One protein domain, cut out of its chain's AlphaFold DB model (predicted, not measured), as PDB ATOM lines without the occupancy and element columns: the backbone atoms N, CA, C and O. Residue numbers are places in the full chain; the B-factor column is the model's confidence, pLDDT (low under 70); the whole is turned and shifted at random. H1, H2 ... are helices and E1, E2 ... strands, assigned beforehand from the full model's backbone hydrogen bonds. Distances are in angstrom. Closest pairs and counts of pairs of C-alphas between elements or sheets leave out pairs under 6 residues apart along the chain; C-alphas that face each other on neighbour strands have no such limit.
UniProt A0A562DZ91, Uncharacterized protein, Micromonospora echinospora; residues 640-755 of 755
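Overview. This is residues 640 to 755 of the 755 residues of an uncharacterized protein of Micromonospora echinospora (UniProt A0A562DZ91). Two long helices, H2 and H3, lie side by side as a hairpin, and the short helix H5 packs on both; H4 packs on H5, and H1 on H4. A ribbon of two antiparallel strands, E1 and E2, lies at one end of the longest axis, joining the first and last parts of the printed stretch. The printed part has 116 residues, in the order E1 H1 H2 H3 H4 H5 E2, and is mostly helix. It is compact, with a radius of gyration of the C-alphas of 13.6 A and spans of 42 by 31 by 22 A.

Arrangement. E1, residues 640 to 645, is antiparallel to E2, residues 749 to 754; N 641 and O 753 are 2.8 A apart, within hydrogen-bond range. H1, residues 651 to 656, touches H4, residues 720 to 725, about perpendicular at 84 degrees; their closest C-alphas, of Ala 655 and Tyr 721, are 4.9 A apart. H2, residues 664 to 682, touches H3, residues 693 to 709, in a helical hairpin at a shallow tilt of 27 degrees, with the C-alphas of Val 678 and Ile 697 closest at 5.8 A. H5, residues 739 to 744, is the hub, touching the four other helices. With its residues 670 to 678 alone, H2 touches H5, closest at the C-alphas of Leu 674 and Thr 743, 5.4 A. In all five helices every O i to N i+4 pair is within hydrogen-bond range.

Along the chain. E1 begins at C-alpha 640 (27.472, 15.656, 0.993) and E2 ends at C-alpha 754 (24.581, 12.938, 2.594). H2 is 26.8 A long and H3 24.5 A.

Size, cuts and confidence. The printed part has no cut. The link from H4 to H5 is long, and residues 730 to 735 stand free. Confidence is under 70 at residues 645 to 650, 713, 731 and 733 to 735.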
ATOM      1  N   HIS A 640      28.179  16.581   1.876       90.06
ATOM      2  CA  HIS A 640      27.472  15.656   0.993       90.06
ATOM      3  C   HIS A 640      28.262  15.400  -0.300       90.06
ATOM      4  O   HIS A 640      29.282  16.043  -0.570       90.06
ATOM      5  N   ILE A 641      27.800  14.434  -1.094       89.12
ATOM      6  CA  ILE A 641      28.316  14.126  -2.430       89.12
ATOM      7  C   ILE A 641      27.241  14.426  -3.465       89.12
ATOM      8  O   ILE A 641      26.104  13.989  -3.310       89.12
ATOM      9  N   GLU A 642      27.626  15.083  -4.550       89.50
ATOM     10  CA  GLU A 642      26.799  15.280  -5.733       89.50
ATOM     11  C   GLU A 642      27.357  14.528  -6.943       89.50
ATOM     12  O   GLU A 642      28.575  14.380  -7.106       89.50
ATOM     13  N   LEU A 643      26.467  14.055  -7.812       87.25
ATOM     14  CA  LEU A 643      26.831  13.456  -9.094       87.25
ATOM     15  C   LEU A 643      25.742  13.636 -10.146       87.25
ATOM     16  O   LEU A 643      24.570  13.813  -9.820       87.25
ATOM     17  N   GLU A 644      26.128  13.501 -11.411       79.94
ATOM     18  CA  GLU A 644      25.198  13.237 -12.505       79.94
ATOM     19  C   GLU A 644      25.259  11.741 -12.830       79.94
ATOM     20  O   GLU A 644      26.281  11.207 -13.269       79.94
ATOM     21  N   ALA A 645      24.166  11.027 -12.577       67.56
ATOM     22  CA  ALA A 645      24.046   9.630 -12.943       67.56
ATOM     23  C   ALA A 645      23.823   9.571 -14.454       67.56
ATOM     24  O   ALA A 645      22.709   9.793 -14.894       67.56
ATOM     25  N   ASN A 646      24.868   9.331 -15.247       63.31
ATOM     26  CA  ASN A 646      24.767   9.255 -16.710       63.31
ATOM     27  C   ASN A 646      24.345   7.850 -17.207       63.31
ATOM     28  O   ASN A 646      24.552   6.839 -16.525       63.31
ATOM     29  N   ILE A 647      23.818   7.799 -18.435       52.19
ATOM     30  CA  ILE A 647      23.285   6.628 -19.145       52.19
ATOM     31  C   ILE A 647      24.261   5.440 -19.200       52.19
ATOM     32  O   ILE A 647      23.833   4.293 -19.082       52.19
ATOM     33  N   ASP A 648      25.567   5.713 -19.294       50.47
ATOM     34  CA  ASP A 648      26.620   4.707 -19.499       50.47
ATOM     35  C   ASP A 648      26.995   3.926 -18.229       50.47
ATOM     36  O   ASP A 648      27.406   2.768 -18.294       50.47
ATOM     37  N   VAL A 649      26.877   4.563 -17.058       51.88
ATOM     38  CA  VAL A 649      27.269   3.986 -15.754       51.88
ATOM     39  C   VAL A 649      26.041   3.438 -15.003       51.88
ATOM     40  O   VAL A 649      26.172   2.571 -14.137       51.88
ATOM     41  N   GLY A 650      24.841   3.880 -15.407       64.94
ATOM     42  CA  GLY A 650      23.537   3.332 -15.040       64.94
ATOM     43  C   GLY A 650      22.899   4.026 -13.837       64.94
ATOM     44  O   GLY A 650      23.326   3.820 -12.699       64.94
ATOM     45  N   GLY A 651      21.814   4.776 -14.064       76.44
ATOM     46  CA  GLY A 651      21.008   5.420 -13.017       76.44
ATOM     47  C   GLY A 651      20.581   4.481 -11.881       76.44
ATOM     48  O   GLY A 651      20.518   4.892 -10.724       76.44
ATOM     49  N   TYR A 652      20.392   3.194 -12.180       80.81
ATOM     50  CA  TYR A 652      20.114   2.144 -11.197       80.81
ATOM     51  C   TYR A 652      21.250   1.939 -10.178       80.81
ATOM     52  O   TYR A 652      21.001   1.773  -8.982       80.81
ATOM     53  N   ALA A 653      22.509   1.940 -10.630       74.75
ATOM     54  CA  ALA A 653      23.654   1.649  -9.772       74.75
ATOM     55  C   ALA A 653      23.855   2.736  -8.706       74.75
ATOM     56  O   ALA A 653      24.158   2.418  -7.554       74.75
ATOM     57  N   TRP A 654      23.631   4.001  -9.070       79.56
ATOM     58  CA  TRP A 654      23.749   5.137  -8.156       79.56
ATOM     59  C   TRP A 654      22.612   5.196  -7.139       79.56
ATOM     60  O   TRP A 654      22.875   5.404  -5.954       79.56
ATOM     61  N   ALA A 655      21.386   4.877  -7.555       83.12
ATOM     62  CA  ALA A 655      20.254   4.752  -6.640       83.12
ATOM     63  C   ALA A 655      20.508   3.673  -5.571       83.12
ATOM     64  O   ALA A 655      20.348   3.906  -4.375       83.12
ATOM     65  N   VAL A 656      21.013   2.497  -5.974       80.75
ATOM     66  CA  VAL A 656      21.379   1.416  -5.036       80.75
ATOM     67  C   VAL A 656      22.582   1.782  -4.155       80.75
ATOM     68  O   VAL A 656      22.698   1.278  -3.038       80.75
ATOM     69  N   ALA A 657      23.467   2.665  -4.622       72.31
ATOM     70  CA  ALA A 657      24.610   3.167  -3.858       72.31
ATOM     71  C   ALA A 657      24.238   4.221  -2.790       72.31
ATOM     72  O   ALA A 657      25.127   4.689  -2.061       72.31
ATOM     73  N   GLY A 658      22.948   4.554  -2.672       79.38
ATOM     74  CA  GLY A 658      22.399   5.458  -1.663       79.38
ATOM     75  C   GLY A 658      22.393   6.926  -2.078       79.38
ATOM     76  O   GLY A 658      22.380   7.781  -1.199       79.38
ATOM     77  N   TYR A 659      22.461   7.216  -3.380       84.88
ATOM     78  CA  TYR A 659      22.183   8.554  -3.898       84.88
ATOM     79  C   TYR A 659      20.682   8.717  -4.073       84.88
ATOM     80  O   TYR A 659      20.011   7.787  -4.520       84.88
ATOM     81  N   ASP A 660      20.191   9.902  -3.744       88.69
ATOM     82  CA  ASP A 660      18.797  10.285  -3.889       88.69
ATOM     83  C   ASP A 660      18.662  11.532  -4.765       88.69
ATOM     84  O   ASP A 660      19.655  12.155  -5.143       88.69
ATOM     85  N   TRP A 661      17.440  11.874  -5.140       86.94
ATOM     86  CA  TRP A 661      17.157  12.955  -6.074       86.94
ATOM     87  C   TRP A 661      17.669  14.317  -5.582       86.94
ATOM     88  O   TRP A 661      17.301  14.780  -4.503       86.94
ATOM     89  N   LYS A 662      18.449  15.019  -6.410       84.06
ATOM     90  CA  LYS A 662      18.879  16.392  -6.102       84.06
ATOM     91  C   LYS A 662      17.756  17.422  -6.288       84.06
ATOM     92  O   LYS A 662      17.733  18.433  -5.591       84.06
ATOM     93  N   SER A 663      16.831  17.199  -7.228       82.00
ATOM     94  CA  SER A 663      15.770  18.158  -7.575       82.00
ATOM     95  C   SER A 663      14.424  17.483  -7.852       82.00
ATOM     96  O   SER A 663      14.376  16.330  -8.290       82.00
ATOM     97  N   SER A 664      13.327  18.219  -7.637       80.00
ATOM     98  CA  SER A 664      11.968  17.738  -7.927       80.00
ATOM     99  C   SER A 664      11.791  17.430  -9.406       80.00
ATOM    100  O   SER A 664      11.127  16.462  -9.760       80.00
ATOM    101  N   THR A 665      12.439  18.209 -10.268       79.12
ATOM    102  CA  THR A 665      12.460  18.010 -11.716       79.12
ATOM    103  C   THR A 665      13.095  16.674 -12.099       79.12
ATOM    104  O   THR A 665      12.560  15.956 -12.943       79.12
ATOM    105  N   ASP A 666      14.221  16.309 -11.474       79.88
ATOM    106  CA  ASP A 666      14.878  15.021 -11.713       79.88
ATOM    107  C   ASP A 666      13.988  13.855 -11.284       79.88
ATOM    108  O   ASP A 666      13.825  12.897 -12.042       79.88
ATOM    109  N   ALA A 667      13.364  13.969 -10.112       84.94
ATOM    110  CA  ALA A 667      12.446  12.956  -9.620       84.94
ATOM    111  C   ALA A 667      11.213  12.814 -10.520       84.94
ATOM    112  O   ALA A 667      10.915  11.712 -10.969       84.94
ATOM    113  N   GLN A 668      10.547  13.918 -10.872       85.12
ATOM    114  CA  GLN A 668       9.381  13.919 -11.761       85.12
ATOM    115  C   GLN A 668       9.695  13.315 -13.130       85.12
ATOM    116  O   GLN A 668       8.894  12.554 -13.662       85.12
ATOM    117  N   ARG A 669      10.879  13.591 -13.688       87.12
ATOM    118  CA  ARG A 669      11.323  12.976 -14.945       87.12
ATOM    119  C   ARG A 669      11.438  11.457 -14.827       87.12
ATOM    120  O   ARG A 669      11.029  10.743 -15.741       87.12
ATOM    121  N   ILE A 670      11.996  10.957 -13.725       91.00
ATOM    122  CA  ILE A 670      12.072   9.513 -13.484       91.00
ATOM    123  C   ILE A 670      10.681   8.920 -13.245       91.00
ATOM    124  O   ILE A 670      10.412   7.836 -13.754       91.00
ATOM    125  N   MET A 671       9.781   9.629 -12.562       91.88
ATOM    126  CA  MET A 671       8.393   9.187 -12.385       91.88
ATOM    127  C   MET A 671       7.640   9.119 -13.719       91.88
ATOM    128  O   MET A 671       6.999   8.114 -13.994       91.88
ATOM    129  N   GLY A 672       7.804  10.098 -14.612       89.56
ATOM    130  CA  GLY A 672       7.240  10.022 -15.967       89.56
ATOM    131  C   GLY A 672       7.809   8.854 -16.784       89.56
ATOM    132  O   GLY A 672       7.114   8.235 -17.584       89.56
ATOM    133  N   ARG A 673       9.074   8.485 -16.550       91.94
ATOM    134  CA  ARG A 673       9.667   7.287 -17.155       91.94
ATOM    135  C   ARG A 673       9.124   5.994 -16.537       91.94
ATOM    136  O   ARG A 673       8.981   5.008 -17.252       91.94
ATOM    137  N   LEU A 674       8.817   5.989 -15.240       92.88
ATOM    138  CA  LEU A 674       8.143   4.872 -14.578       92.88
ATOM    139  C   LEU A 674       6.726   4.683 -15.137       92.88
ATOM    140  O   LEU A 674       6.363   3.552 -15.443       92.88
ATOM    141  N   GLU A 675       5.976   5.769 -15.358       91.62
ATOM    142  CA  GLU A 675       4.665   5.746 -16.035       91.62
ATOM    143  C   GLU A 675       4.755   5.107 -17.429       91.62
ATOM    144  O   GLU A 675       3.945   4.246 -17.775       91.62
ATOM    145  N   ASP A 676       5.780   5.450 -18.217       90.88
ATOM    146  CA  ASP A 676       6.015   4.804 -19.515       90.88
ATOM    147  C   ASP A 676       6.320   3.302 -19.368       90.88
ATOM    148  O   ASP A 676       5.774   2.480 -20.107       90.88
ATOM    149  N   MET A 677       7.142   2.907 -18.386       89.75
ATOM    150  CA  MET A 677       7.425   1.487 -18.133       89.75
ATOM    151  C   MET A 677       6.172   0.710 -17.710       89.75
ATOM    152  O   MET A 677       6.021  -0.440 -18.124       89.75
ATOM    153  N   VAL A 678       5.263   1.325 -16.948       89.06
ATOM    154  CA  VAL A 678       3.951   0.743 -16.620       89.06
ATOM    155  C   VAL A 678       3.138   0.522 -17.896       89.06
ATOM    156  O   VAL A 678       2.738  -0.607 -18.171       89.06
ATOM    157  N   GLY A 679       3.007   1.537 -18.754       87.88
ATOM    158  CA  GLY A 679       2.287   1.389 -20.024       87.88
ATOM    159  C   GLY A 679       2.886   0.310 -20.941       87.88
ATOM    160  O   GLY A 679       2.163  -0.415 -21.626       87.88
ATOM    161  N   ARG A 680       4.216   0.152 -20.949       87.38
ATOM    162  CA  ARG A 680       4.902  -0.933 -21.680       87.38
ATOM    163  C   ARG A 680       4.634  -2.309 -21.062       87.38
ATOM    164  O   ARG A 680       4.453  -3.282 -21.799       87.38
ATOM    165  N   ALA A 681       4.587  -2.406 -19.733       86.44
ATOM    166  CA  ALA A 681       4.218  -3.630 -19.024       86.44
ATOM    167  C   ALA A 681       2.783  -4.073 -19.360       86.44
ATOM    168  O   ALA A 681       2.570  -5.251 -19.657       86.44
ATOM    169  N   GLU A 682       1.829  -3.136 -19.392       86.62
ATOM    170  CA  GLU A 682       0.425  -3.381 -19.757       86.62
ATOM    171  C   GLU A 682       0.278  -3.911 -21.190       86.62
ATOM    172  O   GLU A 682      -0.444  -4.877 -21.435       86.62
ATOM    173  N   ARG A 683       1.028  -3.336 -22.141       87.94
ATOM    174  CA  ARG A 683       1.069  -3.797 -23.543       87.94
ATOM    175  C   ARG A 683       1.835  -5.108 -23.742       87.94
ATOM    176  O   ARG A 683       1.859  -5.649 -24.844       87.94
ATOM    177  N   GLY A 684       2.453  -5.635 -22.686       81.81
ATOM    178  CA  GLY A 684       3.233  -6.865 -22.714       81.81
ATOM    179  C   GLY A 684       4.592  -6.756 -23.395       81.81
ATOM    180  O   GLY A 684       5.159  -7.776 -23.778       81.81
ATOM    181  N   GLU A 685       5.123  -5.541 -23.506       82.94
ATOM    182  CA  GLU A 685       6.429  -5.236 -24.102       82.94
ATOM    183  C   GLU A 685       7.595  -5.450 -23.120       82.94
ATOM    184  O   GLU A 685       8.758  -5.395 -23.522       82.94
ATOM    185  N   LEU A 686       7.296  -5.686 -21.837       79.75
ATOM    186  CA  LEU A 686       8.265  -6.053 -20.805       79.75
ATOM    187  C   LEU A 686       8.081  -7.519 -20.392       79.75
ATOM    188  O   LEU A 686       6.962  -7.994 -20.158       79.75
ATOM    189  N   TYR A 687       9.202  -8.237 -20.305       77.25
ATOM    190  CA  TYR A 687       9.233  -9.622 -19.849       77.25
ATOM    191  C   TYR A 687       9.388  -9.674 -18.328       77.25
ATOM    192  O   TYR A 687      10.381  -9.200 -17.780       77.25
ATOM    193  N   PHE A 688       8.423 -10.304 -17.661       78.75
ATOM    194  CA  PHE A 688       8.468 -10.619 -16.237       78.75
ATOM    195  C   PHE A 688       8.147 -12.105 -16.048       78.75
ATOM    196  O   PHE A 688       7.437 -12.666 -16.884       78.75
ATOM    197  N   PRO A 689       8.628 -12.750 -14.970       77.25
ATOM    198  CA  PRO A 689       8.213 -14.111 -14.639       77.25
ATOM    199  C   PRO A 689       6.686 -14.231 -14.492       77.25
ATOM    200  O   PRO A 689       6.024 -13.281 -14.058       77.25
ATOM    201  N   ASP A 690       6.139 -15.399 -14.838       71.25
ATOM    202  CA  ASP A 690       4.693 -15.660 -14.820       71.25
ATOM    203  C   ASP A 690       4.065 -15.313 -13.459       71.25
ATOM    204  O   ASP A 690       4.543 -15.736 -12.407       71.25
ATOM    205  N   GLY A 691       2.980 -14.531 -13.490       74.25
ATOM    206  CA  GLY A 691       2.243 -14.088 -12.301       74.25
ATOM    207  C   GLY A 691       2.759 -12.807 -11.633       74.25
ATOM    208  O   GLY A 691       2.053 -12.259 -10.798       74.25
ATOM    209  N   LEU A 692       3.931 -12.278 -12.018       81.56
ATOM    210  CA  LEU A 692       4.517 -11.076 -11.394       81.56
ATOM    211  C   LEU A 692       4.237  -9.766 -12.144       81.56
ATOM    212  O   LEU A 692       4.622  -8.698 -11.670       81.56
ATOM    213  N   ARG A 693       3.620  -9.820 -13.330       83.88
ATOM    214  CA  ARG A 693       3.336  -8.620 -14.135       83.88
ATOM    215  C   ARG A 693       2.367  -7.685 -13.415       83.88
ATOM    216  O   ARG A 693       2.688  -6.515 -13.229       83.88
ATOM    217  N   ASP A 694       1.229  -8.217 -12.984       84.19
ATOM    218  CA  ASP A 694       0.171  -7.426 -12.350       84.19
ATOM    219  C   ASP A 694       0.632  -6.881 -10.989       84.19
ATOM    220  O   ASP A 694       0.351  -5.736 -10.653       84.19
ATOM    221  N   GLU A 695       1.428  -7.658 -10.243       85.31
ATOM    222  CA  GLU A 695       2.035  -7.220  -8.980       85.31
ATOM    223  C   GLU A 695       3.021  -6.056  -9.176       85.31
ATOM    224  O   GLU A 695       3.052  -5.123  -8.374       85.31
ATOM    225  N   GLN A 696       3.825  -6.083 -10.246       87.50
ATOM    226  CA  GLN A 696       4.769  -5.006 -10.553       87.50
ATOM    227  C   GLN A 696       4.077  -3.728 -11.027       87.50
ATOM    228  O   GLN A 696       4.512  -2.643 -10.641       87.50
ATOM    229  N   ILE A 697       3.018  -3.854 -11.832       87.12
ATOM    230  CA  ILE A 697       2.195  -2.718 -12.270       87.12
ATOM    231  C   ILE A 697       1.521  -2.075 -11.055       87.12
ATOM    232  O   ILE A 697       1.719  -0.888 -10.815       87.12
ATOM    233  N   ALA A 698       0.849  -2.869 -10.214       87.69
ATOM    234  CA  ALA A 698       0.170  -2.361  -9.023       87.69
ATOM    235  C   ALA A 698       1.129  -1.653  -8.050       87.69
ATOM    236  O   ALA A 698       0.814  -0.579  -7.538       87.69
ATOM    237  N   ALA A 699       2.321  -2.216  -7.823       87.12
ATOM    238  CA  ALA A 699       3.333  -1.578  -6.984       87.12
ATOM    239  C   ALA A 699       3.833  -0.251  -7.585       87.12
ATOM    240  O   ALA A 699       4.099   0.703  -6.851       87.12
ATOM    241  N   ALA A 700       3.985  -0.186  -8.912       90.88
ATOM    242  CA  ALA A 700       4.417   1.026  -9.597       90.88
ATOM    243  C   ALA A 700       3.355   2.124  -9.555       90.88
ATOM    244  O   ALA A 700       3.704   3.267  -9.264       90.88
ATOM    245  N   ASP A 701       2.084   1.780  -9.747       90.19
ATOM    246  CA  ASP A 701       0.970   2.719  -9.624       90.19
ATOM    247  C   ASP A 701       0.871   3.296  -8.207       90.19
ATOM    248  O   ASP A 701       0.720   4.505  -8.043       90.19
ATOM    249  N   GLU A 702       1.051   2.474  -7.167       91.00
ATOM    250  CA  GLU A 702       1.077   2.950  -5.776       91.00
ATOM    251  C   GLU A 702       2.217   3.956  -5.533       91.00
ATOM    252  O   GLU A 702       2.027   4.991  -4.884       91.00
ATOM    253  N   LEU A 703       3.407   3.686  -6.080       91.12
ATOM    254  CA  LEU A 703       4.552   4.588  -5.959       91.12
ATOM    255  C   LEU A 703       4.340   5.890  -6.751       91.12
ATOM    256  O   LEU A 703       4.714   6.960  -6.269       91.12
ATOM    257  N   LEU A 704       3.713   5.822  -7.925       90.00
ATOM    258  CA  LEU A 704       3.359   6.989  -8.738       90.00
ATOM    259  C   LEU A 704       2.300   7.860  -8.059       90.00
ATOM    260  O   LEU A 704       2.450   9.080  -8.013       90.00
ATOM    261  N   GLU A 705       1.278   7.256  -7.453       89.06
ATOM    262  CA  GLU A 705       0.283   7.983  -6.662       89.06
ATOM    263  C   GLU A 705       0.913   8.657  -5.441       89.06
ATOM    264  O   GLU A 705       0.639   9.829  -5.161       89.06
ATOM    265  N   ARG A 706       1.847   7.983  -4.755       89.88
ATOM    266  CA  ARG A 706       2.658   8.619  -3.706       89.88
ATOM    267  C   ARG A 706       3.467   9.796  -4.247       89.88
ATOM    268  O   ARG A 706       3.476  10.849  -3.623       89.88
ATOM    269  N   ALA A 707       4.108   9.665  -5.407       86.56
ATOM    270  CA  ALA A 707       4.877  10.757  -6.009       86.56
ATOM    271  C   ALA A 707       4.010  11.962  -6.420       86.56
ATOM    272  O   ALA A 707       4.495  13.094  -6.396       86.56
ATOM    273  N   ARG A 708       2.741  11.738  -6.791       86.31
ATOM    274  CA  ARG A 708       1.776  12.796  -7.145       86.31
ATOM    275  C   ARG A 708       1.194  13.503  -5.922       86.31
ATOM    276  O   ARG A 708       0.898  14.693  -5.993       86.31
ATOM    277  N   THR A 709       1.004  12.775  -4.824       83.62
ATOM    278  CA  THR A 709       0.293  13.268  -3.631       83.62
ATOM    279  C   THR A 709       1.220  13.762  -2.523       83.62
ATOM    280  O   THR A 709       0.857  14.684  -1.789       83.62
ATOM    281  N   ALA A 710       2.420  13.194  -2.393       80.38
ATOM    282  CA  ALA A 710       3.402  13.620  -1.407       80.38
ATOM    283  C   ALA A 710       4.070  14.938  -1.823       80.38
ATOM    284  O   ALA A 710       4.480  15.128  -2.969       80.38
ATOM    285  N   ALA A 711       4.235  15.853  -0.867       76.44
ATOM    286  CA  ALA A 711       5.006  17.066  -1.093       76.44
ATOM    287  C   ALA A 711       6.485  16.722  -1.337       76.44
ATOM    288  O   ALA A 711       7.076  15.928  -0.603       76.44
ATOM    289  N   TRP A 712       7.101  17.356  -2.334       75.06
ATOM    290  CA  TRP A 712       8.524  17.190  -2.624       75.06
ATOM    291  C   TRP A 712       9.398  17.399  -1.375       75.06
ATOM    292  O   TRP A 712       9.258  18.386  -0.647       75.06
ATOM    293  N   GLY A 713      10.312  16.456  -1.130       64.44
ATOM    294  CA  GLY A 713      11.207  16.461   0.027       64.44
ATOM    295  C   GLY A 713      10.553  16.058   1.355       64.44
ATOM    296  O   GLY A 713      11.201  16.184   2.394       64.44
ATOM    297  N   SER A 714       9.289  15.616   1.368       73.69
ATOM    298  CA  SER A 714       8.718  14.918   2.526       73.69
ATOM    299  C   SER A 714       9.303  13.506   2.651       73.69
ATOM    300  O   SER A 714       9.831  12.957   1.687       73.69
ATOM    301  N   VAL A 715       9.178  12.901   3.836       72.81
ATOM    302  CA  VAL A 715       9.554  11.490   4.056       72.81
ATOM    303  C   VAL A 715       8.717  10.522   3.209       72.81
ATOM    304  O   VAL A 715       9.139   9.402   2.949       72.81
ATOM    305  N   ASP A 716       7.541  10.969   2.771       75.25
ATOM    306  CA  ASP A 716       6.597  10.160   2.006       75.25
ATOM    307  C   ASP A 716       6.886  10.193   0.496       75.25
ATOM    308  O   ASP A 716       6.409   9.315  -0.236       75.25
ATOM    309  N   TYR A 717       7.675  11.173   0.028       82.19
ATOM    310  CA  TYR A 717       8.051  11.303  -1.378       82.19
ATOM    311  C   TYR A 717       9.020  10.177  -1.786       82.19
ATOM    312  O   TYR A 717      10.020   9.976  -1.096       82.19
ATOM    313  N   PRO A 718       8.779   9.448  -2.895       88.12
ATOM    314  CA  PRO A 718       9.594   8.283  -3.229       88.12
ATOM    315  C   PRO A 718      11.056   8.618  -3.542       88.12
ATOM    316  O   PRO A 718      11.357   9.434  -4.417       88.12
ATOM    317  N   THR A 719      11.961   7.912  -2.878       88.31
ATOM    318  CA  THR A 719      13.414   8.006  -3.065       88.31
ATOM    319  C   THR A 719      13.886   7.237  -4.300       88.31
ATOM    320  O   THR A 719      13.248   6.282  -4.760       88.31
ATOM    321  N   ALA A 720      15.067   7.580  -4.814       88.06
ATOM    322  CA  ALA A 720      15.695   6.830  -5.902       88.06
ATOM    323  C   ALA A 720      15.919   5.356  -5.544       88.06
ATOM    324  O   ALA A 720      15.762   4.468  -6.389       88.06
ATOM    325  N   TYR A 721      16.231   5.073  -4.278       85.81
ATOM    326  CA  TYR A 721      16.404   3.712  -3.788       85.81
ATOM    327  C   TYR A 721      15.093   2.912  -3.793       85.81
ATOM    328  O   TYR A 721      15.100   1.744  -4.191       85.81
ATOM    329  N   GLU A 722      13.974   3.521  -3.392       86.88
ATOM    330  CA  GLU A 722      12.651   2.889  -3.479       86.88
ATOM    331  C   GLU A 722      12.299   2.555  -4.931       86.88
ATOM    332  O   GLU A 722      11.963   1.404  -5.220       86.88
ATOM    333  N   VAL A 723      12.500   3.496  -5.862       89.88
ATOM    334  CA  VAL A 723      12.302   3.244  -7.301       89.88
ATOM    335  C   VAL A 723      13.207   2.111  -7.790       89.88
ATOM    336  O   VAL A 723      12.755   1.226  -8.508       89.88
ATOM    337  N   ALA A 724      14.467   2.045  -7.354       86.50
ATOM    338  CA  ALA A 724      15.375   0.966  -7.749       86.50
ATOM    339  C   ALA A 724      14.924  -0.421  -7.267       86.50
ATOM    340  O   ALA A 724      15.261  -1.437  -7.882       86.50
ATOM    341  N   ARG A 725      14.195  -0.498  -6.151       86.75
ATOM    342  CA  ARG A 725      13.711  -1.758  -5.564       86.75
ATOM    343  C   ARG A 725      12.291  -2.122  -5.980       86.75
ATOM    344  O   ARG A 725      11.898  -3.267  -5.764       86.75
ATOM    345  N   LEU A 726      11.569  -1.193  -6.593       89.81
ATOM    346  CA  LEU A 726      10.183  -1.338  -7.008       89.81
ATOM    347  C   LEU A 726       9.973  -2.553  -7.919       89.81
ATOM    348  O   LEU A 726      10.468  -2.570  -9.041       89.81
ATOM    349  N   GLY A 727       9.244  -3.565  -7.447       83.62
ATOM    350  CA  GLY A 727       8.970  -4.789  -8.211       83.62
ATOM    351  C   GLY A 727      10.062  -5.865  -8.146       83.62
ATOM    352  O   GLY A 727       9.977  -6.875  -8.842       83.62
ATOM    353  N   ARG A 728      11.099  -5.693  -7.314       84.12
ATOM    354  CA  ARG A 728      12.161  -6.697  -7.153       84.12
ATOM    355  C   ARG A 728      11.709  -7.867  -6.272       84.12
ATOM    356  O   ARG A 728      11.519  -7.690  -5.071       84.12
ATOM    357  N   TRP A 729      11.688  -9.086  -6.813       80.38
ATOM    358  CA  TRP A 729      11.375 -10.297  -6.042       80.38
ATOM    359  C   TRP A 729      12.589 -10.874  -5.277       80.38
ATOM    360  O   TRP A 729      13.753 -10.660  -5.654       80.38
ATOM    361  N   PRO A 730      12.361 -11.633  -4.185       73.31
ATOM    362  CA  PRO A 730      13.413 -12.369  -3.487       73.31
ATOM    363  C   PRO A 730      14.115 -13.368  -4.417       73.31
ATOM    364  O   PRO A 730      13.475 -14.202  -5.043       73.31
ATOM    365  N   GLY A 731      15.446 -13.295  -4.502       68.88
ATOM    366  CA  GLY A 731      16.245 -14.164  -5.378       68.88
ATOM    367  C   GLY A 731      16.586 -13.579  -6.753       68.88
ATOM    368  O   GLY A 731      17.446 -14.148  -7.417       68.88
ATOM    369  N   ALA A 732      16.020 -12.425  -7.138       74.06
ATOM    370  CA  ALA A 732      16.378 -11.727  -8.378       74.06
ATOM    371  C   ALA A 732      17.890 -11.421  -8.443       74.06
ATOM    372  O   ALA A 732      18.436 -10.683  -7.603       74.06
ATOM    373  N   GLY A 733      18.562 -12.007  -9.431       67.31
ATOM    374  CA  GLY A 733      19.984 -11.891  -9.719       67.31
ATOM    375  C   GLY A 733      20.356 -10.611 -10.473       67.31
ATOM    376  O   GLY A 733      19.552  -9.706 -10.687       67.31
ATOM    377  N   ARG A 734      21.630 -10.508 -10.876       65.25
ATOM    378  CA  ARG A 734      22.158  -9.319 -11.574       65.25
ATOM    379  C   ARG A 734      21.580  -9.145 -12.984       65.25
ATOM    380  O   ARG A 734      21.467  -8.003 -13.424       65.25
ATOM    381  N   GLN A 735      21.233 -10.240 -13.660       69.38
ATOM    382  CA  GLN A 735      20.696 -10.232 -15.028       69.38
ATOM    383  C   GLN A 735      19.170 -10.107 -15.080       69.38
ATOM    384  O   GLN A 735      18.634  -9.779 -16.129       69.38
ATOM    385  N   ASP A 736      18.484 -10.311 -13.955       76.62
ATOM    386  CA  ASP A 736      17.030 -10.193 -13.902       76.62
ATOM    387  C   ASP A 736      16.608  -8.722 -13.957       76.62
ATOM    388  O   ASP A 736      17.262  -7.846 -13.373       76.62
ATOM    389  N   GLU A 737      15.514  -8.453 -14.658       79.44
ATOM    390  CA  GLU A 737      14.944  -7.123 -14.837       79.44
ATOM    391  C   GLU A 737      13.557  -7.051 -14.187       79.44
ATOM    392  O   GLU A 737      12.767  -7.990 -14.244       79.44
ATOM    393  N   TRP A 738      13.292  -5.936 -13.515       89.00
ATOM    394  CA  TRP A 738      12.017  -5.608 -12.881       89.00
ATOM    395  C   TRP A 738      11.720  -4.134 -13.144       89.00
ATOM    396  O   TRP A 738      12.636  -3.371 -13.467       89.00
ATOM    397  N   ILE A 739      10.468  -3.718 -12.987       88.81
ATOM    398  CA  ILE A 739       9.971  -2.418 -13.452       88.81
ATOM    399  C   ILE A 739      10.793  -1.225 -12.937       88.81
ATOM    400  O   ILE A 739      11.184  -0.350 -13.710       88.81
ATOM    401  N   GLY A 740      11.184  -1.236 -11.660       87.50
ATOM    402  CA  GLY A 740      12.062  -0.226 -11.070       87.50
ATOM    403  C   GLY A 740      13.481  -0.194 -11.648       87.50
ATOM    404  O   GLY A 740      14.045   0.873 -11.898       87.50
ATOM    405  N   LYS A 741      14.072  -1.363 -11.924       86.56
ATOM    406  CA  LYS A 741      15.388  -1.452 -12.569       86.56
ATOM    407  C   LYS A 741      15.309  -1.025 -14.031       86.56
ATOM    408  O   LYS A 741      16.147  -0.232 -14.432       86.56
ATOM    409  N   ALA A 742      14.299  -1.453 -14.784       87.00
ATOM    410  CA  ALA A 742      14.072  -1.015 -16.165       87.00
ATOM    411  C   ALA A 742      13.912   0.517 -16.263       87.00
ATOM    412  O   ALA A 742      14.478   1.169 -17.142       87.00
ATOM    413  N   THR A 743      13.212   1.107 -15.289       90.38
ATOM    414  CA  THR A 743      13.030   2.560 -15.180       90.38
ATOM    415  C   THR A 743      14.360   3.294 -14.992       90.38
ATOM    416  O   THR A 743      14.594   4.316 -15.633       90.38
ATOM    417  N   LEU A 744      15.260   2.789 -14.145       85.94
ATOM    418  CA  LEU A 744      16.528   3.466 -13.833       85.94
ATOM    419  C   LEU A 744      17.708   3.050 -14.721       85.94
ATOM    420  O   LEU A 744      18.744   3.717 -14.747       85.94
ATOM    421  N   MET A 745      17.594   1.931 -15.429       82.44
ATOM    422  CA  MET A 745      18.579   1.520 -16.419       82.44
ATOM    423  C   MET A 745      18.473   2.433 -17.637       82.44
ATOM    424  O   MET A 745      17.386   2.681 -18.153       82.44
ATOM    425  N   GLY A 746      19.612   2.969 -18.077       75.31
ATOM    426  CA  GLY A 746      19.662   3.917 -19.187       75.31
ATOM    427  C   GLY A 746      18.995   5.274 -18.907       75.31
ATOM    428  O   GLY A 746      18.675   5.992 -19.852       75.31
ATOM    429  N   SER A 747      18.746   5.624 -17.639       82.06
ATOM    430  CA  SER A 747      18.256   6.951 -17.258       82.06
ATOM    431  C   SER A 747      19.399   7.879 -16.847       82.06
ATOM    432  O   SER A 747      20.445   7.417 -16.381       82.06
ATOM    433  N   THR A 748      19.161   9.187 -16.992       80.94
ATOM    434  CA  THR A 748      20.045  10.238 -16.481       80.94
ATOM    435  C   THR A 748      19.339  11.034 -15.390       80.94
ATOM    436  O   THR A 748      18.185  11.403 -15.596       80.94
ATOM    437  N   TRP A 749      19.994  11.303 -14.254       83.88
ATOM    438  CA  TRP A 749      19.457  12.133 -13.157       83.88
ATOM    439  C   TRP A 749      20.562  12.685 -12.244       83.88
ATOM    440  O   TRP A 749      21.614  12.067 -12.101       83.88
ATOM    441  N   ASN A 750      20.334  13.842 -11.616       85.19
ATOM    442  CA  ASN A 750      21.278  14.396 -10.639       85.19
ATOM    443  C   ASN A 750      21.032  13.808  -9.250       85.19
ATOM    444  O   ASN A 750      19.924  13.906  -8.714       85.19
ATOM    445  N   GLY A 751      22.077  13.223  -8.670       85.88
ATOM    446  CA  GLY A 751      22.033  12.562  -7.376       85.88
ATOM    447  C   GLY A 751      22.772  13.329  -6.291       85.88
ATOM    448  O   GLY A 751      23.849  13.873  -6.525       85.88
ATOM    449  N   VAL A 752      22.208  13.309  -5.088       87.81
ATOM    450  CA  VAL A 752      22.824  13.800  -3.857       87.81
ATOM    451  C   VAL A 752      22.891  12.672  -2.830       87.81
ATOM    452  O   VAL A 752      21.973  11.863  -2.711       87.81
ATOM    453  N   LYS A 753      23.995  12.585  -2.090       87.69
ATOM    454  CA  LYS A 753      24.177  11.624  -0.999       87.69
ATOM    455  C   LYS A 753      24.764  12.327   0.227       87.69
ATOM    456  O   LYS A 753      25.919  12.754   0.160       87.69
ATOM    457  N   PRO A 754      24.024  12.436   1.342       80.81
ATOM    458  CA  PRO A 754      24.581  12.938   2.594       80.81
ATOM    459  C   PRO A 754      25.612  11.946   3.156       80.81
ATOM    460  O   PRO A 754      25.522  10.737   2.904       80.81
ATOM    461  N   LEU A 755      26.612  12.450   3.886       77.12
ATOM    462  CA  LEU A 755      27.758  11.656   4.353       77.12
ATOM    463  C   LEU A 755      27.733  11.240   5.817       77.12
ATOM    464  O   LEU A 755      27.347  12.057   6.676       77.12
TER     465      LEU A 755